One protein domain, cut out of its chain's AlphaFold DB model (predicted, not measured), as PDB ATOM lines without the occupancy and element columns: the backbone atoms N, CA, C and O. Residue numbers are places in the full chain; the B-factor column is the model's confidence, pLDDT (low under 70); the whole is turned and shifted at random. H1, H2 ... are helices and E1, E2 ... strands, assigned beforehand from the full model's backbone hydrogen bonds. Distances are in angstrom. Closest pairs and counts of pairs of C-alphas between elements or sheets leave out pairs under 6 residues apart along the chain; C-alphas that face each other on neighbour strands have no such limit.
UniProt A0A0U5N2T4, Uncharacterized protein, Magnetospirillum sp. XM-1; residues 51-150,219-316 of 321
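What this domain is: This is residues 51 to 150 and 219 to 316 of the 321 residues of an uncharacterized protein of Magnetospirillum sp. XM-1 (UniProt A0A0U5N2T4). A lobe of mostly crossed helices gathered round H5 sits beside a second lobe, a strongly twisted sheet of four strands with H9 packed across one face. H6 and H7 of the helical lobe lie over the sheet's other face, while E6 leads directly into H10, which returns to the helices; H1 and the tiny pair E1 and E2 lie on the far side of the helical lobe, and residues 245 to 251, mostly H8, stick out. The printed part has 198 residues with ten named helices and six named strands, in the order H1 E1 H2 H3 H4 E2 H5 H6 H7 E3 E4 H8 E5 H9 E6 H10. The larger sheet runs E5 E4 E3 E6, antiparallel, and the class is mixed. The whole is compact, with a radius of gyration of the C-alphas of 17.9 A, and flat, spanning 54 by 51 by 25 A.

How they stand to each other: H1, residues 51 to 58, leads by a tight link to E1, residues 60 to 62; its antiparallel neighbour is E2, residues 100 to 102, with N 61 and O 101 3.1 A apart. H2, residues 63 to 70, and H3, residues 74 to 81, touch about perpendicular at 88 degrees, the closest C-alphas being those of Ala 67 and Leu 74, 5.3 A. H4, residues 84 to 89, is close but not clearly touching H3, with the C-alphas of Leu 81 and Lys 87 5.7 A apart. The hub H5, residues 105 to 119, touches five helices and forms a helical hairpin with H6, residues 124 to 133, at a steep tilt of 40 degrees; the closest C-alphas are those of Val 114 and Ala 127, 5.1 A. H7, residues 135 to 145, touches residues 105 to 110 of H5, with the C-alphas of Arg 106 and Leu 138 5.6 A apart. E3, residues 223 to 227, and E4, residues 231 to 238, form a hairpin, with N 225 and O 233 2.8 A apart. H8, residues 244 to 249, touches no helix. E5, residues 260 to 269, bends by 52 degrees at residue 266; N 264 and O 234 of E4 are 2.8 A apart. H9, residues 282 to 294, has a height of 9.4 A over the sheet, on the opposite face from H6 and H7. E6, residues 298 to 302, is the antiparallel neighbour of E3, with N 226 and O 299 2.9 A apart. H10, residues 303 to 314, touches H5, the C-alphas of Ala 112 and Ala 307 being 4.9 A apart. Every O i to N i+4 pair is within hydrogen-bond range in the helices but for H4, with 1 of 2.

Where its parts are: H1 begins at C-alpha 51, (-17.878, -27.403, -28.049), and H10 ends at C-alpha 314, (-26.509, -26.207, -22.378). From first to last C-alpha, H5 measures 21.1 A, H9 18.2 A, E4 21.5 A and E5 26.7 A.

The domain as a whole: The farthest C-alphas, those of Gly 96 and His 294, are 55.7 A apart. Residues 151 to 218 are cut out; C-alphas 150 and 219 are 17.3 A apart. The link E5 to H9 is long. Mean pLDDT of the printed part is 80.5, with residues 237 to 260 among those under 70.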
ATOM      1  N   ALA A  51     -17.243 -28.146 -26.967       66.44
ATOM      2  CA  ALA A  51     -17.878 -27.403 -28.049       66.44
ATOM      3  C   ALA A  51     -19.165 -26.726 -27.564       66.44
ATOM      4  O   ALA A  51     -19.380 -25.552 -27.865       66.44
ATOM      5  N   ARG A  52     -19.974 -27.414 -26.748       72.06
ATOM      6  CA  ARG A  52     -21.179 -26.838 -26.128       72.06
ATOM      7  C   ARG A  52     -20.857 -25.686 -25.186       72.06
ATOM      8  O   ARG A  52     -21.483 -24.632 -25.283       72.06
ATOM      9  N   VAL A  53     -19.851 -25.864 -24.327       68.00
ATOM     10  CA  VAL A  53     -19.356 -24.814 -23.423       68.00
ATOM     11  C   VAL A  53     -18.977 -23.581 -24.241       68.00
ATOM     12  O   VAL A  53     -19.514 -22.497 -24.018       68.00
ATOM     13  N   LEU A  54     -18.103 -23.749 -25.237       66.12
ATOM     14  CA  LEU A  54     -17.634 -22.644 -26.064       66.12
ATOM     15  C   LEU A  54     -18.786 -21.962 -26.816       66.12
ATOM     16  O   LEU A  54     -18.880 -20.738 -26.773       66.12
ATOM     17  N   ASN A  55     -19.675 -22.734 -27.452       71.56
ATOM     18  CA  ASN A  55     -20.829 -22.230 -28.201       71.56
ATOM     19  C   ASN A  55     -21.802 -21.437 -27.321       71.56
ATOM     20  O   ASN A  55     -22.278 -20.383 -27.749       71.56
ATOM     21  N   TRP A  56     -22.053 -21.890 -26.089       78.50
ATOM     22  CA  TRP A  56     -22.838 -21.142 -25.108       78.50
ATOM     23  C   TRP A  56     -22.191 -19.790 -24.789       78.50
ATOM     24  O   TRP A  56     -22.851 -18.753 -24.892       78.50
ATOM     25  N   TRP A  57     -20.893 -19.783 -24.471       72.12
ATOM     26  CA  TRP A  57     -20.157 -18.568 -24.104       72.12
ATOM     27  C   TRP A  57     -20.148 -17.534 -25.224       72.12
ATOM     28  O   TRP A  57     -20.608 -16.407 -25.037       72.12
ATOM     29  N   ILE A  58     -19.720 -17.931 -26.422       67.81
ATOM     30  CA  ILE A  58     -19.652 -17.027 -27.582       67.81
ATOM     31  C   ILE A  58     -21.028 -16.767 -28.218       67.81
ATOM     32  O   ILE A  58     -21.133 -16.014 -29.188       67.81
ATOM     33  N   GLY A  59     -22.074 -17.428 -27.712       73.88
ATOM     34  CA  GLY A  59     -23.446 -17.338 -28.195       73.88
ATOM     35  C   GLY A  59     -23.671 -17.899 -29.592       73.88
ATOM     36  O   GLY A  59     -24.654 -17.527 -30.220       73.88
ATOM     37  N   ARG A  60     -22.795 -18.761 -30.114       82.62
ATOM     38  CA  ARG A  60     -23.001 -19.421 -31.411       82.62
ATOM     39  C   ARG A  60     -23.942 -20.600 -31.230       82.62
ATOM     40  O   ARG A  60     -23.494 -21.720 -31.028       82.62
ATOM     41  N   LEU A  61     -25.236 -20.319 -31.299       84.88
ATOM     42  CA  LEU A  61     -26.296 -21.289 -31.059       84.88
ATOM     43  C   LEU A  61     -27.225 -21.361 -32.268       84.88
ATOM     44  O   LEU A  61     -27.486 -20.365 -32.950       84.88
ATOM     45  N   THR A  62     -27.715 -22.558 -32.545       89.25
ATOM     46  CA  THR A  62     -28.826 -22.791 -33.465       89.25
ATOM     47  C   THR A  62     -30.163 -22.588 -32.750       89.25
ATOM     48  O   THR A  62     -30.253 -22.716 -31.527       89.25
ATOM     49  N   ASP A  63     -31.230 -22.311 -33.506       89.94
ATOM     50  CA  ASP A  63     -32.584 -22.199 -32.936       89.94
ATOM     51  C   ASP A  63     -33.004 -23.514 -32.236       89.94
ATOM     52  O   ASP A  63     -33.726 -23.484 -31.241       89.94
ATOM     53  N   ALA A  64     -32.520 -24.666 -32.727       91.00
ATOM     54  CA  ALA A  64     -32.783 -25.986 -32.150       91.00
ATOM     55  C   ALA A  64     -32.065 -26.200 -30.811       91.00
ATOM     56  O   ALA A  64     -32.707 -26.607 -29.848       91.00
ATOM     57  N   GLU A  65     -30.773 -25.870 -30.724       91.50
ATOM     58  CA  GLU A  65     -30.025 -25.914 -29.458       91.50
ATOM     59  C   GLU A  65     -30.644 -24.967 -28.429       91.50
ATOM     60  O   GLU A  65     -30.820 -25.324 -27.270       91.50
ATOM     61  N   LEU A  66     -31.030 -23.760 -28.848       90.81
ATOM     62  CA  LEU A  66     -31.640 -22.794 -27.942       90.81
ATOM     63  C   LEU A  66     -32.994 -23.289 -27.408       90.81
ATOM     64  O   LEU A  66     -33.278 -23.114 -26.222       90.81
ATOM     65  N   ALA A  67     -33.800 -23.924 -28.263       93.44
ATOM     66  CA  ALA A  67     -35.056 -24.556 -27.870       93.44
ATOM     67  C   ALA A  67     -34.823 -25.717 -26.887       93.44
ATOM     68  O   ALA A  67     -35.462 -25.760 -25.835       93.44
ATOM     69  N   GLU A  68     -33.862 -26.601 -27.184       93.62
ATOM     70  CA  GLU A  68     -33.454 -27.710 -26.311       93.62
ATOM     71  C   GLU A  68     -33.030 -27.195 -24.930       93.62
ATOM     72  O   GLU A  68     -33.548 -27.642 -23.906       93.62
ATOM     73  N   TYR A  69     -32.132 -26.207 -24.884       92.31
ATOM     74  CA  TYR A  69     -31.595 -25.680 -23.630       92.31
ATOM     75  C   TYR A  69     -32.674 -24.980 -22.809       92.31
ATOM     76  O   TYR A  69     -32.744 -25.153 -21.589       92.31
ATOM     77  N   ALA A  70     -33.555 -24.218 -23.458       92.25
ATOM     78  CA  ALA A  70     -34.660 -23.571 -22.765       92.25
ATOM     79  C   ALA A  70     -35.725 -24.584 -22.303       92.25
ATOM     80  O   ALA A  70     -36.433 -24.310 -21.339       92.25
ATOM     81  N   GLY A  71     -35.771 -25.788 -22.882       92.88
ATOM     82  CA  GLY A  71     -36.763 -26.817 -22.557       92.88
ATOM     83  C   GLY A  71     -38.091 -26.597 -23.277       92.88
ATOM     84  O   GLY A  71     -39.146 -26.905 -22.735       92.88
ATOM     85  N   MET A  72     -38.044 -26.045 -24.487       95.19
ATOM     86  CA  MET A  72     -39.219 -25.712 -25.289       95.19
ATOM     87  C   MET A  72     -39.164 -26.368 -26.667       95.19
ATOM     88  O   MET A  72     -38.113 -26.784 -27.148       95.19
ATOM     89  N   THR A  73     -40.310 -26.438 -27.344       95.62
ATOM     90  CA  THR A  73     -40.334 -26.870 -28.745       95.62
ATOM     91  C   THR A  73     -39.694 -25.808 -29.643       95.62
ATOM     92  O   THR A  73     -39.746 -24.613 -29.346       95.62
ATOM     93  N   LEU A  74     -39.152 -26.218 -30.794       94.19
ATOM     94  CA  LEU A  74     -38.593 -25.280 -31.777       94.19
ATOM     95  C   LEU A  74     -39.618 -24.221 -32.222       94.19
ATOM     96  O   LEU A  74     -39.272 -23.056 -32.403       94.19
ATOM     97  N   ARG A  75     -40.894 -24.606 -32.353       93.56
ATOM     98  CA  ARG A  75     -41.985 -23.678 -32.686       93.56
ATOM     99  C   ARG A  75     -42.163 -22.607 -31.608       93.56
ATOM    100  O   ARG A  75     -42.282 -21.433 -31.940       93.56
ATOM    101  N   ASN A  76     -42.148 -22.999 -30.335       95.25
ATOM    102  CA  ASN A  76     -42.265 -22.063 -29.216       95.25
ATOM    103  C   ASN A  76     -41.050 -21.131 -29.153       95.25
ATOM    104  O   ASN A  76     -41.212 -19.921 -29.018       95.25
ATOM    105  N   ALA A  77     -39.845 -21.667 -29.364       93.88
ATOM    106  CA  ALA A  77     -38.635 -20.857 -29.446       93.88
ATOM    107  C   ALA A  77     -38.731 -19.790 -30.538       93.88
ATOM    108  O   ALA A  77     -38.398 -18.631 -30.305       93.88
ATOM    109  N   GLN A  78     -39.256 -20.139 -31.712       91.75
ATOM    110  CA  GLN A  78     -39.453 -19.181 -32.799       91.75
ATOM    111  C   GLN A  78     -40.456 -18.074 -32.458       91.75
ATOM    112  O   GLN A  78     -40.286 -16.956 -32.939       91.75
ATOM    113  N   ILE A  79     -41.479 -18.341 -31.639       91.88
ATOM    114  CA  ILE A  79     -42.403 -17.296 -31.166       91.88
ATOM    115  C   ILE A  79     -41.632 -16.271 -30.328       91.88
ATOM    116  O   ILE A  79     -41.709 -15.075 -30.601       91.88
ATOM    117  N   VAL A  80     -40.816 -16.738 -29.379       93.69
ATOM    118  CA  VAL A  80     -40.000 -15.865 -28.518       93.69
ATOM    119  C   VAL A  80     -38.942 -15.107 -29.320       93.69
ATOM    120  O   VAL A  80     -38.811 -13.894 -29.190       93.69
ATOM    121  N   LEU A  81     -38.225 -15.783 -30.218       91.00
ATOM    122  CA  LEU A  81     -37.178 -15.162 -31.036       91.00
ATOM    123  C   LEU A  81     -37.717 -14.140 -32.045       91.00
ATOM    124  O   LEU A  81     -36.950 -13.322 -32.551       91.00
ATOM    125  N   ASN A  82     -39.017 -14.173 -32.353       90.81
ATOM    126  CA  ASN A  82     -39.661 -13.191 -33.221       90.81
ATOM    127  C   ASN A  82     -40.203 -11.963 -32.476       90.81
ATOM    128  O   ASN A  82     -40.687 -11.042 -33.137       90.81
ATOM    129  N   VAL A  83     -40.087 -11.903 -31.144       90.25
ATOM    130  CA  VAL A  83     -40.348 -10.668 -30.391       90.25
ATOM    131  C   VAL A  83     -39.438  -9.560 -30.937       90.25
ATOM    132  O   VAL A  83     -38.222  -9.762 -30.976       90.25
ATOM    133  N   PRO A  84     -39.973  -8.392 -31.351       89.00
ATOM    134  CA  PRO A  84     -39.200  -7.378 -32.074       89.00
ATOM    135  C   PRO A  84     -37.898  -6.962 -31.383       89.00
ATOM    136  O   PRO A  84     -36.856  -6.928 -32.031       89.00
ATOM    137  N   VAL A  85     -37.950  -6.721 -30.068       86.44
ATOM    138  CA  VAL A  85     -36.784  -6.318 -29.264       86.44
ATOM    139  C   VAL A  85     -35.705  -7.405 -29.268       86.44
ATOM    140  O   VAL A  85     -34.542  -7.114 -29.510       86.44
ATOM    141  N   LEU A  86     -36.083  -8.675 -29.086       86.56
ATOM    142  CA  LEU A  86     -35.129  -9.792 -29.067       86.56
ATOM    143  C   LEU A  86     -34.559 -10.075 -30.458       86.56
ATOM    144  O   LEU A  86     -33.366 -10.331 -30.609       86.56
ATOM    145  N   LYS A  87     -35.402  -9.995 -31.490       87.81
ATOM    146  CA  LYS A  87     -35.020 -10.245 -32.882       87.81
ATOM    147  C   LYS A  87     -33.943  -9.278 -33.368       87.81
ATOM    148  O   LYS A  87     -33.070  -9.687 -34.128       87.81
ATOM    149  N   GLN A  88     -34.011  -8.017 -32.942       86.81
ATOM    150  CA  GLN A  88     -33.034  -6.984 -33.293       86.81
ATOM    151  C   GLN A  88     -31.653  -7.231 -32.668       86.81
ATOM    152  O   GLN A  88     -30.651  -6.806 -33.236       86.81
ATOM    153  N   GLU A  89     -31.584  -7.941 -31.539       83.19
ATOM    154  CA  GLU A  89     -30.322  -8.255 -30.861       83.19
ATOM    155  C   GLU A  89     -29.588  -9.470 -31.469       83.19
ATOM    156  O   GLU A  89     -28.394  -9.664 -31.233       83.19
ATOM    157  N   ILE A  90     -30.274 -10.312 -32.250       83.56
ATOM    158  CA  ILE A  90     -29.684 -11.522 -32.837       83.56
ATOM    159  C   ILE A  90     -28.858 -11.152 -34.073       83.56
ATOM    160  O   ILE A  90     -29.375 -10.621 -35.056       83.56
ATOM    161  N   ILE A  91     -27.569 -11.504 -34.056       76.00
ATOM    162  CA  ILE A  91     -26.631 -11.183 -35.139       76.00
ATOM    163  C   ILE A  91     -26.321 -12.439 -35.960       76.00
ATOM    164  O   ILE A  91     -25.939 -13.484 -35.431       76.00
ATOM    165  N   GLY A  92     -26.404 -12.329 -37.286       66.69
ATOM    166  CA  GLY A  92     -26.130 -13.440 -38.203       66.69
ATOM    167  C   GLY A  92     -27.343 -14.347 -38.444       66.69
ATOM    168  O   GLY A  92     -28.422 -14.135 -37.902       66.69
ATOM    169  N   GLY A  93     -27.185 -15.337 -39.328       59.00
ATOM    170  CA  GLY A  93     -28.307 -16.129 -39.864       59.00
ATOM    171  C   GLY A  93     -28.778 -15.711 -41.266       59.00
ATOM    172  O   GLY A  93     -29.816 -16.174 -41.734       59.00
ATOM    173  N   GLY A  94     -28.028 -14.835 -41.948       51.28
ATOM    174  CA  GLY A  94     -28.264 -14.472 -43.350       51.28
ATOM    175  C   GLY A  94     -27.991 -15.620 -44.335       51.28
ATOM    176  O   GLY A  94     -27.473 -16.669 -43.954       51.28
ATOM    177  N   ARG A  95     -28.309 -15.390 -45.623       42.75
ATOM    178  CA  ARG A  95     -28.445 -16.357 -46.747       42.75
ATOM    179  C   ARG A  95     -27.354 -17.444 -46.919       42.75
ATOM    180  O   ARG A  95     -27.616 -18.384 -47.665       42.75
ATOM    181  N   GLY A  96     -26.205 -17.365 -46.236       43.34
ATOM    182  CA  GLY A  96     -25.099 -18.339 -46.273       43.34
ATOM    183  C   GLY A  96     -24.787 -19.103 -44.969       43.34
ATOM    184  O   GLY A  96     -24.059 -20.084 -45.031       43.34
ATOM    185  N   SER A  97     -25.345 -18.726 -43.809       48.72
ATOM    186  CA  SER A  97     -25.162 -19.431 -42.519       48.72
ATOM    187  C   SER A  97     -26.532 -19.769 -41.937       48.72
ATOM    188  O   SER A  97     -27.050 -19.060 -41.080       48.72
ATOM    189  N   ARG A  98     -27.182 -20.803 -42.481       53.62
ATOM    190  CA  ARG A  98     -28.613 -21.065 -42.238       53.62
ATOM    191  C   ARG A  98     -28.946 -21.662 -40.867       53.62
ATOM    192  O   ARG A  98     -30.114 -21.629 -40.499       53.62
ATOM    193  N   ALA A  99     -27.972 -22.189 -40.124       62.75
ATOM    194  CA  ALA A  99     -28.249 -22.908 -38.876       62.75
ATOM    195  C   ALA A  99     -27.856 -22.127 -37.617       62.75
ATOM    196  O   ALA A  99     -28.647 -22.046 -36.681       62.75
ATOM    197  N   THR A 100     -26.662 -21.534 -37.591       68.44
ATOM    198  CA  THR A 100     -26.086 -20.947 -36.372       68.44
ATOM    199  C   THR A 100     -26.149 -19.424 -36.412       68.44
ATOM    200  O   THR A 100     -25.730 -18.801 -37.395       68.44
ATOM    201  N   ARG A 101     -26.654 -18.817 -35.333       79.88
ATOM    202  CA  ARG A 101     -26.704 -17.361 -35.127       79.88
ATOM    203  C   ARG A 101     -25.894 -16.991 -33.889       79.88
ATOM    204  O   ARG A 101     -25.607 -17.845 -33.053       79.88
ATOM    205  N   ARG A 102     -25.510 -15.720 -33.768       81.31
ATOM    206  CA  ARG A 102     -24.993 -15.178 -32.510       81.31
ATOM    207  C   ARG A 102     -26.173 -14.714 -31.663       81.31
ATOM    208  O   ARG A 102     -26.812 -13.713 -31.978       81.31
ATOM    209  N   VAL A 103     -26.454 -15.472 -30.611       84.88
ATOM    210  CA  VAL A 103     -27.511 -15.234 -29.633       84.88
ATOM    211  C   VAL A 103     -26.883 -14.595 -28.390       84.88
ATOM    212  O   VAL A 103     -26.146 -15.281 -27.676       84.88
ATOM    213  N   PRO A 104     -27.132 -13.304 -28.115       84.44
ATOM    214  CA  PRO A 104     -26.552 -12.624 -26.959       84.44
ATOM    215  C   PRO A 104     -27.146 -13.130 -25.638       84.44
ATOM    216  O   PRO A 104     -28.220 -13.732 -25.606       84.44
ATOM    217  N   GLN A 105     -26.451 -12.859 -24.528       83.38
ATOM    218  CA  GLN A 105     -26.866 -13.262 -23.175       83.38
ATOM    219  C   GLN A 105     -28.299 -12.828 -22.844       83.38
ATOM    220  O   GLN A 105     -29.084 -13.645 -22.374       83.38
ATOM    221  N   ARG A 106     -28.670 -11.582 -23.174       86.62
ATOM    222  CA  ARG A 106     -30.032 -11.043 -22.993       86.62
ATOM    223  C   ARG A 106     -31.100 -11.911 -23.652       86.62
ATOM    224  O   ARG A 106     -32.079 -12.255 -23.000       86.62
ATOM    225  N   VAL A 107     -30.885 -12.341 -24.896       89.88
ATOM    226  CA  VAL A 107     -31.824 -13.231 -25.596       89.88
ATOM    227  C   VAL A 107     -31.885 -14.605 -24.922       89.88
ATOM    228  O   VAL A 107     -32.972 -15.150 -24.762       89.88
ATOM    229  N   ARG A 108     -30.762 -15.158 -24.445       90.31
ATOM    230  CA  ARG A 108     -30.765 -16.432 -23.694       90.31
ATOM    231  C   ARG A 108     -31.523 -16.318 -22.365       90.31
ATOM    232  O   ARG A 108     -32.340 -17.180 -22.055       90.31
ATOM    233  N   ALA A 109     -31.312 -15.236 -21.615       89.94
ATOM    234  CA  ALA A 109     -32.061 -14.943 -20.396       89.94
ATOM    235  C   ALA A 109     -33.559 -14.757 -20.683       89.94
ATOM    236  O   ALA A 109     -34.396 -15.230 -19.913       89.94
ATOM    237  N   ALA A 110     -33.904 -14.136 -21.815       93.12
ATOM    238  CA  ALA A 110     -35.286 -13.983 -22.244       93.12
ATOM    239  C   ALA A 110     -35.945 -15.332 -22.529       93.12
ATOM    240  O   ALA A 110     -37.033 -15.590 -22.024       93.12
ATOM    241  N   MET A 111     -35.265 -16.219 -23.258       94.50
ATOM    242  CA  MET A 111     -35.748 -17.576 -23.533       94.50
ATOM    243  C   MET A 111     -36.060 -18.345 -22.247       94.50
ATOM    244  O   MET A 111     -37.147 -18.905 -22.111       94.50
ATOM    245  N   ALA A 112     -35.136 -18.325 -21.285       93.12
ATOM    246  CA  ALA A 112     -35.339 -18.966 -19.992       93.12
ATOM    247  C   ALA A 112     -36.502 -18.346 -19.203       93.12
ATOM    248  O   ALA A 112     -37.314 -19.066 -18.626       93.12
ATOM    249  N   SER A 113     -36.600 -17.015 -19.201       94.31
ATOM    250  CA  SER A 113     -37.648 -16.284 -18.479       94.31
ATOM    251  C   SER A 113     -39.033 -16.563 -19.052       94.31
ATOM    252  O   SER A 113     -39.977 -16.804 -18.305       94.31
ATOM    253  N   VAL A 114     -39.151 -16.571 -20.382       96.38
ATOM    254  CA  VAL A 114     -40.409 -16.871 -21.068       96.38
ATOM    255  C   VAL A 114     -40.845 -18.304 -20.794       96.38
ATOM    256  O   VAL A 114     -42.014 -18.514 -20.476       96.38
ATOM    257  N   GLN A 115     -39.927 -19.275 -20.850       95.88
ATOM    258  CA  GLN A 115     -40.275 -20.654 -20.512       95.88
ATOM    259  C   GLN A 115     -40.739 -20.777 -19.060       95.88
ATOM    260  O   GLN A 115     -41.751 -21.414 -18.809       95.88
ATOM    261  N   ALA A 116     -40.058 -20.132 -18.113       93.88
ATOM    262  CA  ALA A 116     -40.439 -20.208 -16.706       93.88
ATOM    263  C   ALA A 116     -41.817 -19.594 -16.426       93.88
ATOM    264  O   ALA A 116     -42.584 -20.134 -15.636       93.88
ATOM    265  N   LEU A 117     -42.155 -18.488 -17.093       95.19
ATOM    266  CA  LEU A 117     -43.496 -17.904 -17.020       95.19
ATOM    267  C   LEU A 117     -44.548 -18.821 -17.652       95.19
ATOM    268  O   LEU A 117     -45.655 -18.940 -17.126       95.19
ATOM    269  N   HIS A 118     -44.203 -19.475 -18.761       96.12
ATOM    270  CA  HIS A 118     -45.077 -20.439 -19.415       96.12
ATOM    271  C   HIS A 118     -45.342 -21.666 -18.531       96.12
ATOM    272  O   HIS A 118     -46.499 -22.035 -18.336       96.12
ATOM    273  N   ASP A 119     -44.297 -22.227 -17.918       94.12
ATOM    274  CA  ASP A 119     -44.388 -23.331 -16.952       94.12
ATOM    275  C   ASP A 119     -45.221 -22.939 -15.721       94.12
ATOM    276  O   ASP A 119     -45.914 -23.771 -15.139       94.12
ATOM    277  N   ALA A 120     -45.212 -21.653 -15.357       92.06
ATOM    278  CA  ALA A 120     -46.025 -21.096 -14.281       92.06
ATOM    279  C   ALA A 120     -47.495 -20.818 -14.686       92.06
ATOM    280  O   ALA A 120     -48.249 -20.222 -13.917       92.06
ATOM    281  N   GLY A 121     -47.921 -21.250 -15.879       92.75
ATOM    282  CA  GLY A 121     -49.312 -21.200 -16.343       92.75
ATOM    283  C   GLY A 121     -49.656 -20.014 -17.246       92.75
ATOM    284  O   GLY A 121     -50.826 -19.817 -17.582       92.75
ATOM    285  N   MET A 122     -48.672 -19.214 -17.660       93.50
ATOM    286  CA  MET A 122     -48.896 -18.118 -18.600       93.50
ATOM    287  C   MET A 122     -48.939 -18.607 -20.052       93.50
ATOM    288  O   MET A 122     -48.271 -19.572 -20.427       93.50
ATOM    289  N   THR A 123     -49.674 -17.907 -20.918       94.69
ATOM    290  CA  THR A 123     -49.530 -18.120 -22.364       94.69
ATOM    291  C   THR A 123     -48.147 -17.666 -22.825       94.69
ATOM    292  O   THR A 123     -47.588 -16.692 -22.311       94.69
ATOM    293  N   LEU A 124     -47.591 -18.366 -23.811       94.94
ATOM    294  CA  LEU A 124     -46.251 -18.077 -24.316       94.94
ATOM    295  C   LEU A 124     -46.163 -16.652 -24.886       94.94
ATOM    296  O   LEU A 124     -45.167 -15.963 -24.692       94.94
ATOM    297  N   GLU A 125     -47.223 -16.188 -25.546       93.94
ATOM    298  CA  GLU A 125     -47.308 -14.860 -26.147       93.94
ATOM    299  C   GLU A 125     -47.316 -13.751 -25.094       93.94
ATOM    300  O   GLU A 125     -46.652 -12.729 -25.278       93.94
ATOM    301  N   LEU A 126     -48.046 -13.936 -23.988       94.56
ATOM    302  CA  LEU A 126     -48.057 -12.963 -22.898       94.56
ATOM    303  C   LEU A 126     -46.707 -12.948 -22.181       94.56
ATOM    304  O   LEU A 126     -46.152 -11.874 -21.966       94.56
ATOM    305  N   ALA A 127     -46.133 -14.119 -21.897       95.38
ATOM    306  CA  ALA A 127     -44.807 -14.225 -21.293       95.38
ATOM    307  C   ALA A 127     -43.738 -13.532 -22.154       95.38
ATOM    308  O   ALA A 127     -42.940 -12.740 -21.651       95.38
ATOM    309  N   ALA A 128     -43.768 -13.766 -23.468       94.56
ATOM    310  CA  ALA A 128     -42.880 -13.127 -24.433       94.56
ATOM    311  C   ALA A 128     -43.063 -11.601 -24.481       94.56
ATOM    312  O   ALA A 128     -42.071 -10.873 -24.547       94.56
ATOM    313  N   LYS A 129     -44.305 -11.103 -24.395       94.25
ATOM    314  CA  LYS A 129     -44.592  -9.664 -24.290       94.25
ATOM    315  C   LYS A 129     -44.051  -9.068 -22.996       94.25
ATOM    316  O   LYS A 129     -43.359  -8.066 -23.063       94.25
ATOM    317  N   ILE A 130     -44.300  -9.695 -21.847       94.44
ATOM    318  CA  ILE A 130     -43.794  -9.231 -20.546       94.44
ATOM    319  C   ILE A 130     -42.272  -9.095 -20.576       94.44
ATOM    320  O   ILE A 130     -41.734  -8.043 -20.241       94.44
ATOM    321  N   VAL A 131     -41.578 -10.140 -21.025       93.06
ATOM    322  CA  VAL A 131     -40.114 -10.148 -21.092       93.06
ATOM    323  C   VAL A 131     -39.584  -9.145 -22.123       93.06
ATOM    324  O   VAL A 131     -38.579  -8.483 -21.870       93.06
ATOM    325  N   GLY A 132     -40.258  -9.004 -23.266       90.75
ATOM    326  CA  GLY A 132     -39.901  -8.033 -24.301       90.75
ATOM    327  C   GLY A 132     -40.113  -6.578 -23.871       90.75
ATOM    328  O   GLY A 132     -39.297  -5.724 -24.213       90.75
ATOM    329  N   THR A 133     -41.173  -6.300 -23.108       93.00
ATOM    330  CA  THR A 133     -41.488  -4.966 -22.579       93.00
ATOM    331  C   THR A 133     -40.552  -4.592 -21.430       93.00
ATOM    332  O   THR A 133     -40.017  -3.486 -21.401       93.00
ATOM    333  N   PHE A 134     -40.290  -5.511 -20.497       90.31
ATOM    334  CA  PHE A 134     -39.480  -5.244 -19.306       90.31
ATOM    335  C   PHE A 134     -38.019  -5.667 -19.487       90.31
ATOM    336  O   PHE A 134     -37.480  -6.460 -18.716       90.31
ATOM    337  N   GLY A 135     -37.341  -5.103 -20.491       81.88
ATOM    338  CA  GLY A 135     -35.947  -5.445 -20.812       81.88
ATOM    339  C   GLY A 135     -34.949  -5.268 -19.653       81.88
ATOM    340  O   GLY A 135     -33.908  -5.922 -19.642       81.88
ATOM    341  N   THR A 136     -35.275  -4.451 -18.647       82.06
ATOM    342  CA  THR A 136     -34.490  -4.287 -17.409       82.06
ATOM    343  C   THR A 136     -34.415  -5.567 -16.570       82.06
ATOM    344  O   THR A 136     -33.424  -5.773 -15.866       82.06
ATOM    345  N   LEU A 137     -35.412  -6.459 -16.674       85.06
ATOM    346  CA  LEU A 137     -35.376  -7.791 -16.062       85.06
ATOM    347  C   LEU A 137     -34.193  -8.599 -16.592       85.06
ATOM    348  O   LEU A 137     -33.476  -9.228 -15.818       85.06
ATOM    349  N   LEU A 138     -33.963  -8.547 -17.904       85.81
ATOM    350  CA  LEU A 138     -32.908  -9.313 -18.566       85.81
ATOM    351  C   LEU A 138     -31.519  -8.848 -18.136       85.81
ATOM    352  O   LEU A 138     -30.639  -9.676 -17.913       85.81
ATOM    353  N   ASP A 139     -31.336  -7.541 -17.952       82.94
ATOM    354  CA  ASP A 139     -30.086  -6.996 -17.420       82.94
ATOM    355  C   ASP A 139     -29.830  -7.449 -15.989       82.94
ATOM    356  O   ASP A 139     -28.705  -7.809 -15.645       82.94
ATOM    357  N   ALA A 140     -30.865  -7.444 -15.148       80.38
ATOM    358  CA  ALA A 140     -30.743  -7.916 -13.776       80.38
ATOM    359  C   ALA A 140     -30.391  -9.411 -13.737       80.38
ATOM    360  O   ALA A 140     -29.483  -9.809 -13.014       80.38
ATOM    361  N   ILE A 141     -31.048 -10.226 -14.566       80.06
ATOM    362  CA  ILE A 141     -30.782 -11.662 -14.671       80.06
ATOM    363  C   ILE A 141     -29.356 -11.926 -15.164       80.06
ATOM    364  O   ILE A 141     -28.640 -12.718 -14.552       80.06
ATOM    365  N   ASN A 142     -28.899 -11.243 -16.216       77.12
ATOM    366  CA  ASN A 142     -27.548 -11.435 -16.750       77.12
ATOM    367  C   ASN A 142     -26.464 -11.124 -15.715       77.12
ATOM    368  O   ASN A 142     -25.512 -11.893 -15.588       77.12
ATOM    369  N   ARG A 143     -26.651 -10.072 -14.904       68.81
ATOM    370  CA  ARG A 143     -25.750  -9.773 -13.776       68.81
ATOM    371  C   ARG A 143     -25.673 -10.920 -12.761       68.81
ATOM    372  O   ARG A 143     -24.647 -11.071 -12.110       68.81
ATOM    373  N   THR A 144     -26.727 -11.731 -12.635       63.56
ATOM    374  CA  THR A 144     -26.780 -12.878 -11.705       63.56
ATOM    375  C   THR A 144     -26.297 -14.209 -12.292       63.56
ATOM    376  O   THR A 144     -25.878 -15.076 -11.530       63.56
ATOM    377  N   LEU A 145     -26.366 -14.410 -13.615       60.34
ATOM    378  CA  LEU A 145     -26.087 -15.705 -14.264       60.34
ATOM    379  C   LEU A 145     -24.626 -15.958 -14.600       60.34
ATOM    380  O   LEU A 145     -24.175 -17.107 -14.585       60.34
ATOM    381  N   ASP A 146     -23.927 -14.897 -14.986       54.94
ATOM    382  CA  ASP A 146     -22.550 -14.987 -15.455       54.94
ATOM    383  C   ASP A 146     -21.558 -14.346 -14.484       54.94
ATOM    384  O   ASP A 146     -20.371 -14.384 -14.779       54.94
ATOM    385  N   PHE A 147     -22.025 -13.855 -13.321       43.41
ATOM    386  CA  PHE A 147     -21.217 -13.211 -12.279       43.41
ATOM    387  C   PHE A 147     -20.121 -12.347 -12.913       43.41
ATOM    388  O   PHE A 147     -18.967 -12.761 -12.985       43.41
ATOM    389  N   ASP A 148     -20.479 -11.145 -13.372       38.69
ATOM    390  CA  ASP A 148     -19.474 -10.091 -13.515       38.69
ATOM    391  C   ASP A 148     -18.899  -9.898 -12.106       38.69
ATOM    392  O   ASP A 148     -19.636  -9.465 -11.207       38.69
ATOM    393  N   PRO A 149     -17.668 -10.354 -11.821       33.97
ATOM    394  CA  PRO A 149     -17.164 -10.412 -10.468       33.97
ATOM    395  C   PRO A 149     -16.697  -9.008 -10.115       33.97
ATOM    396  O   PRO A 149     -15.522  -8.811  -9.883       33.97
ATOM    397  N   TYR A 150     -17.597  -8.028 -10.078       37.88
ATOM    398  CA  TYR A 150     -17.278  -6.614  -9.962       37.88
ATOM    399  C   TYR A 150     -16.416  -6.087 -11.133       37.88
ATOM    400  O   TYR A 150     -15.265  -6.492 -11.294       37.88
ATOM    401  N   PRO A 219     -30.061 -15.762  -2.499       59.00
ATOM    402  CA  PRO A 219     -30.439 -14.443  -2.012       59.00
ATOM    403  C   PRO A 219     -30.555 -13.435  -3.157       59.00
ATOM    404  O   PRO A 219     -31.535 -12.709  -3.262       59.00
ATOM    405  N   TRP A 220     -29.586 -13.423  -4.066       69.38
ATOM    406  CA  TRP A 220     -29.494 -12.490  -5.190       69.38
ATOM    407  C   TRP A 220     -30.352 -12.865  -6.408       69.38
ATOM    408  O   TRP A 220     -30.174 -12.270  -7.469       69.38
ATOM    409  N   ASP A 221     -31.271 -13.823  -6.289       77.44
ATOM    410  CA  ASP A 221     -32.132 -14.203  -7.403       77.44
ATOM    411  C   ASP A 221     -33.130 -13.109  -7.771       77.44
ATOM    412  O   ASP A 221     -33.818 -12.512  -6.934       77.44
ATOM    413  N   VAL A 222     -33.241 -12.901  -9.078       85.19
ATOM    414  CA  VAL A 222     -34.238 -12.035  -9.683       85.19
ATOM    415  C   VAL A 222     -35.543 -12.795  -9.807       85.19
ATOM    416  O   VAL A 222     -35.621 -13.846 -10.451       85.19
ATOM    417  N   HIS A 223     -36.584 -12.212  -9.228       90.31
ATOM    418  CA  HIS A 223     -37.942 -12.707  -9.330       90.31
ATOM    419  C   HIS A 223     -38.810 -11.707 -10.084       90.31
ATOM    420  O   HIS A 223     -38.703 -10.493  -9.885       90.31
ATOM    421  N   LEU A 224     -39.689 -12.239 -10.924       93.31
ATOM    422  CA  LEU A 224     -40.816 -11.505 -11.472       93.31
ATOM    423  C   LEU A 224     -42.064 -11.919 -10.713       93.31
ATOM    424  O   LEU A 224     -42.323 -13.107 -10.513       93.31
ATOM    425  N   GLU A 225     -42.833 -10.922 -10.310       93.44
ATOM    426  CA  GLU A 225     -44.080 -11.118  -9.603       93.44
ATOM    427  C   GLU A 225     -45.216 -10.474 -10.366       93.44
ATOM    428  O   GLU A 225     -45.101  -9.332 -10.806       93.44
ATOM    429  N   ILE A 226     -46.309 -11.211 -10.516       93.75
ATOM    430  CA  ILE A 226     -47.533 -10.701 -11.119       93.75
ATOM    431  C   ILE A 226     -48.630 -10.791 -10.080       93.75
ATOM    432  O   ILE A 226     -48.961 -11.876  -9.599       93.75
ATOM    433  N   ILE A 227     -49.170  -9.630  -9.743       92.69
ATOM    434  CA  ILE A 227     -50.141  -9.452  -8.673       92.69
ATOM    435  C   ILE A 227     -51.484  -9.168  -9.307       92.69
ATOM    436  O   ILE A 227     -51.587  -8.335 -10.213       92.69
ATOM    437  N   ASP A 228     -52.495  -9.911  -8.868       90.88
ATOM    438  CA  ASP A 228     -53.854  -9.809  -9.399       90.88
ATOM    439  C   ASP A 228     -53.932 -10.016 -10.925       90.88
ATOM    440  O   ASP A 228     -54.765  -9.457 -11.631       90.88
ATOM    441  N   GLY A 229     -52.982 -10.784 -11.479       89.50
ATOM    442  CA  GLY A 229     -52.857 -11.012 -12.924       89.50
ATOM    443  C   GLY A 229     -52.551  -9.757 -13.754       89.50
ATOM    444  O   GLY A 229     -52.570  -9.842 -14.983       89.50
ATOM    445  N   ARG A 230     -52.276  -8.621 -13.103       92.50
ATOM    446  CA  ARG A 230     -52.213  -7.292 -13.720       92.50
ATOM    447  C   ARG A 230     -50.893  -6.587 -13.461       92.50
ATOM    448  O   ARG A 230     -50.286  -6.074 -14.394       92.50
ATOM    449  N   TRP A 231     -50.456  -6.529 -12.211       94.50
ATOM    450  CA  TRP A 231     -49.355  -5.660 -11.806       94.50
ATOM    451  C   TRP A 231     -48.042  -6.425 -11.790       94.50
ATOM    452  O   TRP A 231     -47.917  -7.411 -11.066       94.50
ATOM    453  N   ALA A 232     -47.071  -5.979 -12.583       93.88
ATOM    454  CA  ALA A 232     -45.771  -6.622 -12.685       93.88
ATOM    455  C   ALA A 232     -44.744  -5.929 -11.784       93.88
ATOM    456  O   ALA A 232     -44.497  -4.725 -11.896       93.88
ATOM    457  N   PHE A 233     -44.099  -6.714 -10.927       92.88
ATOM    458  CA  PHE A 233     -43.046  -6.266 -10.030       92.88
ATOM    459  C   PHE A 233     -41.774  -7.069 -10.235       92.88
ATOM    460  O   PHE A 233     -41.776  -8.284 -10.423       92.88
ATOM    461  N   PHE A 234     -40.661  -6.368 -10.123       89.31
ATOM    462  CA  PHE A 234     -39.347  -6.942  -9.943       89.31
ATOM    463  C   PHE A 234     -39.068  -7.071  -8.451       89.31
ATOM    464  O   PHE A 234     -39.180  -6.088  -7.720       89.31
ATOM    465  N   ARG A 235     -38.663  -8.263  -8.009       87.69
ATOM    466  CA  ARG A 235     -38.157  -8.499  -6.654       87.69
ATOM    467  C   ARG A 235     -36.716  -8.992  -6.722       87.69
ATOM    468  O   ARG A 235     -36.432 -10.002  -7.367       87.69
ATOM    469  N   ARG A 236     -35.822  -8.328  -5.986       81.25
ATOM    470  CA  ARG A 236     -34.449  -8.792  -5.716       81.25
ATOM    471  C   ARG A 236     -34.124  -8.652  -4.236       81.25
ATOM    472  O   ARG A 236     -34.668  -7.762  -3.583       81.25
ATOM    473  N   SER A 237     -33.219  -9.467  -3.696       68.62
ATOM    474  CA  SER A 237     -32.627  -9.092  -2.408       68.62
ATOM    475  C   SER A 237     -31.644  -7.940  -2.592       68.62
ATOM    476  O   SER A 237     -30.944  -7.833  -3.603       68.62
ATOM    477  N   VAL A 238     -31.598  -7.079  -1.586       63.28
ATOM    478  CA  VAL A 238     -30.552  -6.087  -1.409       63.28
ATOM    479  C   VAL A 238     -29.601  -6.655  -0.372       63.28
ATOM    480  O   VAL A 238     -29.999  -6.866   0.780       63.28
ATOM    481  N   PRO A 239     -28.342  -6.906  -0.743       54.78
ATOM    482  CA  PRO A 239     -27.365  -7.304   0.239       54.78
ATOM    483  C   PRO A 239     -27.187  -6.210   1.291       54.78
ATOM    484  O   PRO A 239     -27.136  -5.030   0.930       54.78
ATOM    485  N   PRO A 240     -27.023  -6.551   2.577       52.69
ATOM    486  CA  PRO A 240     -26.557  -5.575   3.550       52.69
ATOM    487  C   PRO A 240     -25.197  -5.033   3.076       52.69
ATOM    488  O   PRO A 240     -24.285  -5.808   2.782       52.69
ATOM    489  N   GLY A 241     -25.103  -3.707   2.938       46.41
ATOM    490  CA  GLY A 241     -24.149  -2.973   2.091       46.41
ATOM    491  C   GLY A 241     -22.642  -3.134   2.336       46.41
ATOM    492  O   GLY A 241     -21.882  -2.339   1.799       46.41
ATOM    493  N   THR A 242     -22.173  -4.125   3.097       44.22
ATOM    494  CA  THR A 242     -20.737  -4.322   3.369       44.22
ATOM    495  C   THR A 242     -20.260  -5.768   3.554       44.22
ATOM    496  O   THR A 242     -19.069  -5.963   3.786       44.22
ATOM    497  N   THR A 243     -21.091  -6.810   3.434       47.00
ATOM    498  CA  THR A 243     -20.665  -8.134   3.942       47.00
ATOM    499  C   THR A 243     -20.924  -9.352   3.067       47.00
ATOM    500  O   THR A 243     -20.689 -10.445   3.554       47.00
ATOM    501  N   ILE A 244     -21.281  -9.268   1.778       46.81
ATOM    502  CA  ILE A 244     -21.310 -10.524   0.989       46.81
ATOM    503  C   ILE A 244     -19.908 -11.088   0.815       46.81
ATOM    504  O   ILE A 244     -19.661 -12.221   1.207       46.81
ATOM    505  N   LEU A 245     -18.981 -10.295   0.276       42.91
ATOM    506  CA  LEU A 245     -17.614 -10.756   0.057       42.91
ATOM    507  C   LEU A 245     -16.928 -11.065   1.394       42.91
ATOM    508  O   LEU A 245     -16.265 -12.084   1.522       42.91
ATOM    509  N   ALA A 246     -17.152 -10.239   2.420       46.31
ATOM    510  CA  ALA A 246     -16.584 -10.473   3.744       46.31
ATOM    511  C   ALA A 246     -17.173 -11.711   4.440       46.31
ATOM    512  O   ALA A 246     -16.423 -12.422   5.096       46.31
ATOM    513  N   SER A 247     -18.471 -11.996   4.310       45.19
ATOM    514  CA  SER A 247     -19.091 -13.190   4.906       45.19
ATOM    515  C   SER A 247     -18.787 -14.451   4.100       45.19
ATOM    516  O   SER A 247     -18.487 -15.475   4.703       45.19
ATOM    517  N   ALA A 248     -18.762 -14.371   2.766       46.31
ATOM    518  CA  ALA A 248     -18.363 -15.472   1.888       46.31
ATOM    519  C   ALA A 248     -16.886 -15.850   2.086       46.31
ATOM    520  O   ALA A 248     -16.575 -17.025   2.246       46.31
ATOM    521  N   LEU A 249     -15.980 -14.866   2.165       43.66
ATOM    522  CA  LEU A 249     -14.559 -15.101   2.460       43.66
ATOM    523  C   LEU A 249     -14.311 -15.578   3.897       43.66
ATOM    524  O   LEU A 249     -13.276 -16.181   4.164       43.66
ATOM    525  N   LYS A 250     -15.229 -15.305   4.831       44.91
ATOM    526  CA  LYS A 250     -15.131 -15.756   6.228       44.91
ATOM    527  C   LYS A 250     -15.893 -17.055   6.510       44.91
ATOM    528  O   LYS A 250     -15.915 -17.471   7.664       44.91
ATOM    529  N   GLY A 251     -16.534 -17.670   5.511       42.75
ATOM    530  CA  GLY A 251     -17.369 -18.862   5.713       42.75
ATOM    531  C   GLY A 251     -18.546 -18.635   6.671       42.75
ATOM    532  O   GLY A 251     -19.025 -19.572   7.302       42.75
ATOM    533  N   ILE A 252     -18.995 -17.387   6.834       45.00
ATOM    534  CA  ILE A 252     -20.076 -17.046   7.760       45.00
ATOM    535  C   ILE A 252     -21.402 -17.352   7.070       45.00
ATOM    536  O   ILE A 252     -21.713 -16.774   6.025       45.00
ATOM    537  N   ALA A 253     -22.189 -18.239   7.681       48.16
ATOM    538  CA  ALA A 253     -23.542 -18.545   7.247       48.16
ATOM    539  C   ALA A 253     -24.365 -17.253   7.125       48.16
ATOM    540  O   ALA A 253     -24.495 -16.482   8.078       48.16
ATOM    541  N   PHE A 254     -24.910 -17.008   5.934       51.19
ATOM    542  CA  PHE A 254     -25.800 -15.880   5.697       51.19
ATOM    543  C   PHE A 254     -27.130 -16.124   6.414       51.19
ATOM    544  O   PHE A 254     -27.832 -17.095   6.110       51.19
ATOM    545  N   ASP A 255     -27.497 -15.226   7.332       54.56
ATOM    546  CA  ASP A 255     -28.856 -15.204   7.862       54.56
ATOM    547  C   ASP A 255     -29.802 -14.676   6.779       54.56
ATOM    548  O   ASP A 255     -29.899 -13.474   6.517       54.56
ATOM    549  N   THR A 256     -30.497 -15.597   6.116       52.72
ATOM    550  CA  THR A 256     -31.477 -15.275   5.079       52.72
ATOM    551  C   THR A 256     -32.686 -14.527   5.632       52.72
ATOM    552  O   THR A 256     -33.359 -13.839   4.868       52.72
ATOM    553  N   LYS A 257     -32.943 -14.584   6.948       54.25
ATOM    554  CA  LYS A 257     -34.032 -13.832   7.587       54.25
ATOM    555  C   LYS A 257     -33.741 -12.332   7.672       54.25
ATOM    556  O   LYS A 257     -34.671 -11.547   7.812       54.25
ATOM    557  N   ALA A 258     -32.475 -11.930   7.543       57.66
ATOM    558  CA  ALA A 258     -32.060 -10.529   7.529       57.66
ATOM    559  C   ALA A 258     -32.024  -9.913   6.115       57.66
ATOM    560  O   ALA A 258     -31.682  -8.737   5.966       57.66
ATOM    561  N   LEU A 259     -32.352 -10.684   5.068       61.88
ATOM    562  CA  LEU A 259     -32.365 -10.175   3.699       61.88
ATOM    563  C   LEU A 259     -33.496  -9.164   3.528       61.88
ATOM    564  O   LEU A 259     -34.678  -9.487   3.655       61.88
ATOM    565  N   LYS A 260     -33.122  -7.929   3.199       69.31
ATOM    566  CA  LYS A 260     -34.072  -6.926   2.730       69.31
ATOM    567  C   LYS A 260     -34.365  -7.197   1.264       69.31
ATOM    568  O   LYS A 260     -33.443  -7.433   0.486       69.31
ATOM    569  N   TYR A 261     -35.634  -7.144   0.890       77.19
ATOM    570  CA  TYR A 261     -36.048  -7.248  -0.501       77.19
ATOM    571  C   TYR A 261     -36.384  -5.864  -1.036       77.19
ATOM    572  O   TYR A 261     -37.089  -5.093  -0.391       77.19
ATOM    573  N   GLU A 262     -35.864  -5.564  -2.218       82.25
ATOM    574  CA  GLU A 262     -36.294  -4.423  -3.010       82.25
ATOM    575  C   GLU A 262     -37.354  -4.902  -3.989       82.25
ATOM    576  O   GLU A 262     -37.148  -5.864  -4.736       82.25
ATOM    577  N   PHE A 263     -38.475  -4.195  -3.969       86.25
ATOM    578  CA  PHE A 263     -39.553  -4.348  -4.921       86.25
ATOM    579  C   PHE A 263     -39.573  -3.119  -5.808       86.25
ATOM    580  O   PHE A 263     -39.591  -1.995  -5.312       86.25
ATOM    581  N   ARG A 264     -39.584  -3.334  -7.117       89.44
ATOM    582  CA  ARG A 264     -39.695  -2.263  -8.097       89.44
ATOM    583  C   ARG A 264     -40.866  -2.551  -9.014       89.44
ATOM    584  O   ARG A 264     -40.908  -3.608  -9.641       89.44
ATOM    585  N   TYR A 265     -41.800  -1.615  -9.093       91.69
ATOM    586  CA  TYR A 265     -42.860  -1.668 -10.088       91.69
ATOM    587  C   TYR A 265     -42.260  -1.586 -11.496       91.69
ATOM    588  O   TYR A 265     -41.349  -0.795 -11.746       91.69
ATOM    589  N   LEU A 266     -42.728  -2.455 -12.391       92.19
ATOM    590  CA  LEU A 266     -42.272  -2.506 -13.782       92.19
ATOM    591  C   LEU A 266     -43.321  -1.963 -14.746       92.19
ATOM    592  O   LEU A 266     -42.973  -1.374 -15.767       92.19
ATOM    593  N   GLY A 267     -44.594  -2.207 -14.449       94.62
ATOM    594  CA  GLY A 267     -45.691  -1.865 -15.335       94.62
ATOM    595  C   GLY A 267     -46.918  -2.735 -15.111       94.62
ATOM    596  O   GLY A 267     -47.015  -3.491 -14.138       94.62
ATOM    597  N   ALA A 268     -47.853  -2.639 -16.047       95.00
ATOM    598  CA  ALA A 268     -49.133  -3.317 -15.970       95.00
ATOM    599  C   ALA A 268     -49.427  -4.139 -17.226       95.00
ATOM    600  O   ALA A 268     -48.935  -3.874 -18.325       95.00
ATOM    601  N   ILE A 269     -50.259  -5.150 -17.021       94.94
ATOM    602  CA  ILE A 269     -50.866  -5.994 -18.039       94.94
ATOM    603  C   ILE A 269     -52.308  -5.508 -18.204       94.94
ATOM    604  O   ILE A 269     -52.999  -5.267 -17.213       94.94
ATOM    605  N   SER A 270     -52.771  -5.335 -19.439       92.94
ATOM    606  CA  SER A 270     -54.167  -4.972 -19.700       92.94
ATOM    607  C   SER A 270     -55.129  -6.030 -19.147       92.94
ATOM    608  O   SER A 270     -54.786  -7.207 -19.032       92.94
ATOM    609  N   GLU A 271     -56.365  -5.638 -18.838       89.06
ATOM    610  CA  GLU A 271     -57.375  -6.564 -18.294       89.06
ATOM    611  C   GLU A 271     -57.690  -7.718 -19.255       89.06
ATOM    612  O   GLU A 271     -57.904  -8.852 -18.828       89.06
ATOM    613  N   ASP A 272     -57.631  -7.462 -20.565       90.62
ATOM    614  CA  ASP A 272     -57.790  -8.488 -21.598       90.62
ATOM    615  C   ASP A 272     -56.522  -9.331 -21.834       90.62
ATOM    616  O   ASP A 272     -56.530 -10.243 -22.664       90.62
ATOM    617  N   ARG A 273     -55.440  -9.039 -21.098       89.75
ATOM    618  CA  ARG A 273     -54.134  -9.711 -21.130       89.75
ATOM    619  C   ARG A 273     -53.456  -9.700 -22.498       89.75
ATOM    620  O   ARG A 273     -52.631 -10.566 -22.795       89.75
ATOM    621  N   LYS A 274     -53.798  -8.736 -23.354       89.75
ATOM    622  CA  LYS A 274     -53.192  -8.600 -24.685       89.75
ATOM    623  C   LYS A 274     -52.065  -7.590 -24.724       89.75
ATOM    624  O   LYS A 274     -51.203  -7.714 -25.598       89.75
ATOM    625  N   GLU A 275     -52.033  -6.635 -23.811       91.88
ATOM    626  CA  GLU A 275     -51.050  -5.562 -23.803       91.88
ATOM    627  C   GLU A 275     -50.272  -5.552 -22.495       91.88
ATOM    628  O   GLU A 275     -50.787  -5.898 -21.432       91.88
ATOM    629  N   VAL A 276     -48.999  -5.178 -22.596       94.25
ATOM    630  CA  VAL A 276     -48.105  -4.989 -21.457       94.25
ATOM    631  C   VAL A 276     -47.412  -3.660 -21.667       94.25
ATOM    632  O   VAL A 276     -46.807  -3.450 -22.720       94.25
ATOM    633  N   PHE A 277     -47.495  -2.777 -20.683       93.50
ATOM    634  CA  PHE A 277     -46.973  -1.423 -20.795       93.50
ATOM    635  C   PHE A 277     -46.224  -1.017 -19.528       93.50
ATOM    636  O   PHE A 277     -46.595  -1.384 -18.412       93.50
ATOM    637  N   VAL A 278     -45.153  -0.252 -19.728       92.06
ATOM    638  CA  VAL A 278     -44.448   0.455 -18.656       92.06
ATOM    639  C   VAL A 278     -45.245   1.716 -18.350       92.06
ATOM    640  O   VAL A 278     -45.680   2.411 -19.268       92.06
ATOM    641  N   CYS A 279     -45.468   1.989 -17.072       87.56
ATOM    642  CA  CYS A 279     -46.189   3.170 -16.632       87.56
ATOM    643  C   CYS A 279     -45.484   3.742 -15.409       87.56
ATOM    644  O   CYS A 279     -45.288   3.021 -14.439       87.56
ATOM    645  N   ASP A 280     -45.135   5.021 -15.465       87.62
ATOM    646  CA  ASP A 280     -44.450   5.728 -14.379       87.62
ATOM    647  C   ASP A 280     -45.367   6.781 -13.728       87.62
ATOM    648  O   ASP A 280     -44.898   7.715 -13.091       87.62
ATOM    649  N   ASP A 281     -46.682   6.659 -13.928       92.94
ATOM    650  CA  ASP A 281     -47.681   7.526 -13.300       92.94
ATOM    651  C   ASP A 281     -47.811   7.171 -11.812       92.94
ATOM    652  O   ASP A 281     -48.150   6.032 -11.472       92.94
ATOM    653  N   ASP A 282     -47.557   8.144 -10.937       93.06
ATOM    654  CA  ASP A 282     -47.549   7.967  -9.484       93.06
ATOM    655  C   ASP A 282     -48.865   7.382  -8.945       93.06
ATOM    656  O   ASP A 282     -48.836   6.527  -8.057       93.06
ATOM    657  N   ASP A 283     -50.019   7.750  -9.512       93.38
ATOM    658  CA  ASP A 283     -51.323   7.228  -9.084       93.38
ATOM    659  C   ASP A 283     -51.498   5.758  -9.496       93.38
ATOM    660  O   ASP A 283     -52.202   4.973  -8.849       93.38
ATOM    661  N   ILE A 284     -50.884   5.353 -10.609       91.88
ATOM    662  CA  ILE A 284     -50.861   3.954 -11.048       91.88
ATOM    663  C   ILE A 284     -49.894   3.147 -10.183       91.88
ATOM    664  O   ILE A 284     -50.251   2.047  -9.756       91.88
ATOM    665  N   VAL A 285     -48.717   3.694  -9.882       93.06
ATOM    666  CA  VAL A 285     -47.722   3.054  -9.012       93.06
ATOM    667  C   VAL A 285     -48.301   2.832  -7.616       93.06
ATOM    668  O   VAL A 285     -48.280   1.704  -7.130       93.06
ATOM    669  N   GLN A 286     -48.903   3.855  -7.004       93.19
ATOM    670  CA  GLN A 286     -49.519   3.741  -5.677       93.19
ATOM    671  C   GLN A 286     -50.639   2.698  -5.646       93.19
ATOM    672  O   GLN A 286     -50.738   1.917  -4.698       93.19
ATOM    673  N   ARG A 287     -51.467   2.624  -6.697       92.00
ATOM    674  CA  ARG A 287     -52.475   1.562  -6.818       92.00
ATOM    675  C   ARG A 287     -51.832   0.186  -6.919       92.00
ATOM    676  O   ARG A 287     -52.262  -0.727  -6.219       92.00
ATOM    677  N   ALA A 288     -50.803   0.022  -7.743       92.81
ATOM    678  CA  ALA A 288     -50.096  -1.247  -7.857       92.81
ATOM    679  C   ALA A 288     -49.492  -1.675  -6.505       92.81
ATOM    680  O   ALA A 288     -49.613  -2.840  -6.124       92.81
ATOM    681  N   GLU A 289     -48.878  -0.750  -5.761       92.69
ATOM    682  CA  GLU A 289     -48.336  -1.016  -4.422       92.69
ATOM    683  C   GLU A 289     -49.429  -1.383  -3.418       92.69
ATOM    684  O   GLU A 289     -49.278  -2.356  -2.681       92.69
ATOM    685  N   HIS A 290     -50.569  -0.690  -3.451       92.81
ATOM    686  CA  HIS A 290     -51.727  -1.071  -2.650       92.81
ATOM    687  C   HIS A 290     -52.166  -2.509  -2.957       92.81
ATOM    688  O   HIS A 290     -52.352  -3.301  -2.032       92.81
ATOM    689  N   HIS A 291     -52.266  -2.879  -4.240       92.19
ATOM    690  CA  HIS A 291     -52.598  -4.248  -4.635       92.19
ATOM    691  C   HIS A 291     -51.556  -5.261  -4.145       92.19
ATOM    692  O   HIS A 291     -51.930  -6.327  -3.662       92.19
ATOM    693  N   ARG A 292     -50.260  -4.933  -4.214       91.69
ATOM    694  CA  ARG A 292     -49.185  -5.800  -3.707       91.69
ATOM    695  C   ARG A 292     -49.346  -6.125  -2.230       91.69
ATOM    696  O   ARG A 292     -49.132  -7.269  -1.843       91.69
ATOM    697  N   ASP A 293     -49.683  -5.124  -1.428       89.12
ATOM    698  CA  ASP A 293     -49.695  -5.261   0.025       89.12
ATOM    699  C   ASP A 293     -50.999  -5.897   0.547       89.12
ATOM    700  O   ASP A 293     -51.015  -6.412   1.664       89.12
ATOM    701  N   HIS A 294     -52.077  -5.899  -0.253       88.38
ATOM    702  CA  HIS A 294     -53.420  -6.303   0.194       88.38
ATOM    703  C   HIS A 294     -54.031  -7.509  -0.539       88.38
ATOM    704  O   HIS A 294     -54.997  -8.077  -0.031       88.38
ATOM    705  N   PHE A 295     -53.528  -7.914  -1.710       80.88
ATOM    706  CA  PHE A 295     -54.108  -9.024  -2.479       80.88
ATOM    707  C   PHE A 295     -53.307 -10.321  -2.331       80.88
ATOM    708  O   PHE A 295     -52.078 -10.330  -2.362       80.88
ATOM    709  N   GLU A 296     -54.023 -11.446  -2.234       72.81
ATOM    710  CA  GLU A 296     -53.426 -12.779  -2.059       72.81
ATOM    711  C   GLU A 296     -52.981 -13.431  -3.381       72.81
ATOM    712  O   GLU A 296     -52.118 -14.312  -3.386       72.81
ATOM    713  N   SER A 297     -53.545 -13.018  -4.523       82.94
ATOM    714  CA  SER A 297     -53.243 -13.620  -5.825       82.94
ATOM    715  C   SER A 297     -51.886 -13.145  -6.354       82.94
ATOM    716  O   SER A 297     -51.724 -12.035  -6.867       82.94
ATOM    717  N   ARG A 298     -50.885 -14.023  -6.253       88.00
ATOM    718  CA  ARG A 298     -49.511 -13.721  -6.657       88.00
ATOM    719  C   ARG A 298     -48.902 -14.870  -7.444       88.00
ATOM    720  O   ARG A 298     -48.746 -15.976  -6.934       88.00
ATOM    721  N   LEU A 299     -48.493 -14.581  -8.672       90.75
ATOM    722  CA  LEU A 299     -47.583 -15.434  -9.426       90.75
ATOM    723  C   LEU A 299     -46.156 -14.969  -9.139       90.75
ATOM    724  O   LEU A 299     -45.844 -13.813  -9.401       90.75
ATOM    725  N   VAL A 300     -45.293 -15.842  -8.616       91.06
ATOM    726  CA  VAL A 300     -43.872 -15.535  -8.373       91.06
ATOM    727  C   VAL A 300     -43.020 -16.498  -9.181       91.06
ATOM    728  O   VAL A 300     -43.098 -17.707  -8.982       91.06
ATOM    729  N   VAL A 301     -42.183 -15.966 -10.069       91.31
ATOM    730  CA  VAL A 301     -41.290 -16.769 -10.911       91.31
ATOM    731  C   VAL A 301     -39.844 -16.362 -10.662       91.31
ATOM    732  O   VAL A 301     -39.489 -15.191 -10.794       91.31
ATOM    733  N   ASN A 302     -38.994 -17.331 -10.308       89.50
ATOM    734  CA  ASN A 302     -37.555 -17.126 -10.148       89.50
ATOM    735  C   ASN A 302     -36.856 -17.215 -11.515       89.50
ATOM    736  O   ASN A 302     -36.575 -18.301 -12.030       89.50
ATOM    737  N   LEU A 303     -36.587 -16.054 -12.112       89.50
ATOM    738  CA  LEU A 303     -36.022 -15.954 -13.456       89.50
ATOM    739  C   LEU A 303     -34.525 -16.294 -13.475       89.50
ATOM    740  O   LEU A 303     -34.039 -16.901 -14.433       89.50
ATOM    741  N   SER A 304     -33.796 -15.968 -12.403       84.25
ATOM    742  CA  SER A 304     -32.385 -16.351 -12.254       84.25
ATOM    743  C   SER A 304     -32.222 -17.870 -12.208       84.25
ATOM    744  O   SER A 304     -31.367 -18.419 -12.904       84.25
ATOM    745  N   LEU A 305     -33.072 -18.573 -11.453       83.81
ATOM    746  CA  LEU A 305     -33.072 -20.035 -11.411       83.81
ATOM    747  C   LEU A 305     -33.393 -20.638 -12.780       83.81
ATOM    748  O   LEU A 305     -32.691 -21.547 -13.224       83.81
ATOM    749  N   ALA A 306     -34.402 -20.114 -13.479       88.69
ATOM    750  CA  ALA A 306     -34.763 -20.583 -14.814       88.69
ATOM    751  C   ALA A 306     -33.584 -20.512 -15.788       88.69
ATOM    752  O   ALA A 306     -33.280 -21.472 -16.502       88.69
ATOM    753  N   ALA A 307     -32.868 -19.392 -15.785       87.00
ATOM    754  CA  ALA A 307     -31.744 -19.218 -16.680       87.00
ATOM    755  C   ALA A 307     -30.499 -20.013 -16.245       87.00
ATOM    756  O   ALA A 307     -29.768 -20.507 -17.107       87.00
ATOM    757  N   ARG A 308     -30.304 -20.263 -14.941       83.06
ATOM    758  CA  ARG A 308     -29.304 -21.229 -14.454       83.06
ATOM    759  C   ARG A 308     -29.625 -22.643 -14.923       83.06
ATOM    760  O   ARG A 308     -28.736 -23.331 -15.416       83.06
ATOM    761  N   ARG A 309     -30.891 -23.065 -14.837       83.88
ATOM    762  CA  ARG A 309     -31.352 -24.366 -15.346       83.88
ATOM    763  C   ARG A 309     -31.092 -24.485 -16.849       83.88
ATOM    764  O   ARG A 309     -30.515 -25.478 -17.278       83.88
ATOM    765  N   MET A 310     -31.412 -23.453 -17.634       89.12
ATOM    766  CA  MET A 310     -31.098 -23.416 -19.068       89.12
ATOM    767  C   MET A 310     -29.590 -23.545 -19.342       89.12
ATOM    768  O   MET A 310     -29.188 -24.353 -20.179       89.12
ATOM    769  N   LYS A 311     -28.747 -22.805 -18.608       84.69
ATOM    770  CA  LYS A 311     -27.282 -22.898 -18.713       84.69
ATOM    771  C   LYS A 311     -26.782 -24.303 -18.363       84.69
ATOM    772  O   LYS A 311     -25.981 -24.851 -19.109       84.69
ATOM    773  N   ARG A 312     -27.294 -24.941 -17.304       81.56
ATOM    774  CA  ARG A 312     -26.939 -26.336 -16.958       81.56
ATOM    775  C   ARG A 312     -27.246 -27.301 -18.095       81.56
ATOM    776  O   ARG A 312     -26.367 -28.074 -18.460       81.56
ATOM    777  N   ARG A 313     -28.431 -27.203 -18.712       85.31
ATOM    778  CA  ARG A 313     -28.777 -28.031 -19.884       85.31
ATOM    779  C   ARG A 313     -27.809 -27.805 -21.042       85.31
ATOM    780  O   ARG A 313     -27.328 -28.778 -21.614       85.31
ATOM    781  N   ALA A 314     -27.471 -26.547 -21.329       83.12
ATOM    782  CA  ALA A 314     -26.509 -26.207 -22.378       83.12
ATOM    783  C   ALA A 314     -25.130 -26.835 -22.135       83.12
ATOM    784  O   ALA A 314     -24.474 -27.283 -23.070       83.12
ATOM    785  N   LEU A 315     -24.712 -26.910 -20.873       77.69
ATOM    786  CA  LEU A 315     -23.438 -27.498 -20.469       77.69
ATOM    787  C   LEU A 315     -23.506 -29.028 -20.293       77.69
ATOM    788  O   LEU A 315     -22.484 -29.643 -20.017       77.69
ATOM    789  N   GLY A 316     -24.671 -29.665 -20.462       74.44
ATOM    790  CA  GLY A 316     -24.839 -31.107 -20.234       74.44
ATOM    791  C   GLY A 316     -24.861 -31.507 -18.754       74.44
ATOM    792  O   GLY A 316     -24.653 -32.671 -18.421       74.44
TER     793      GLY A 316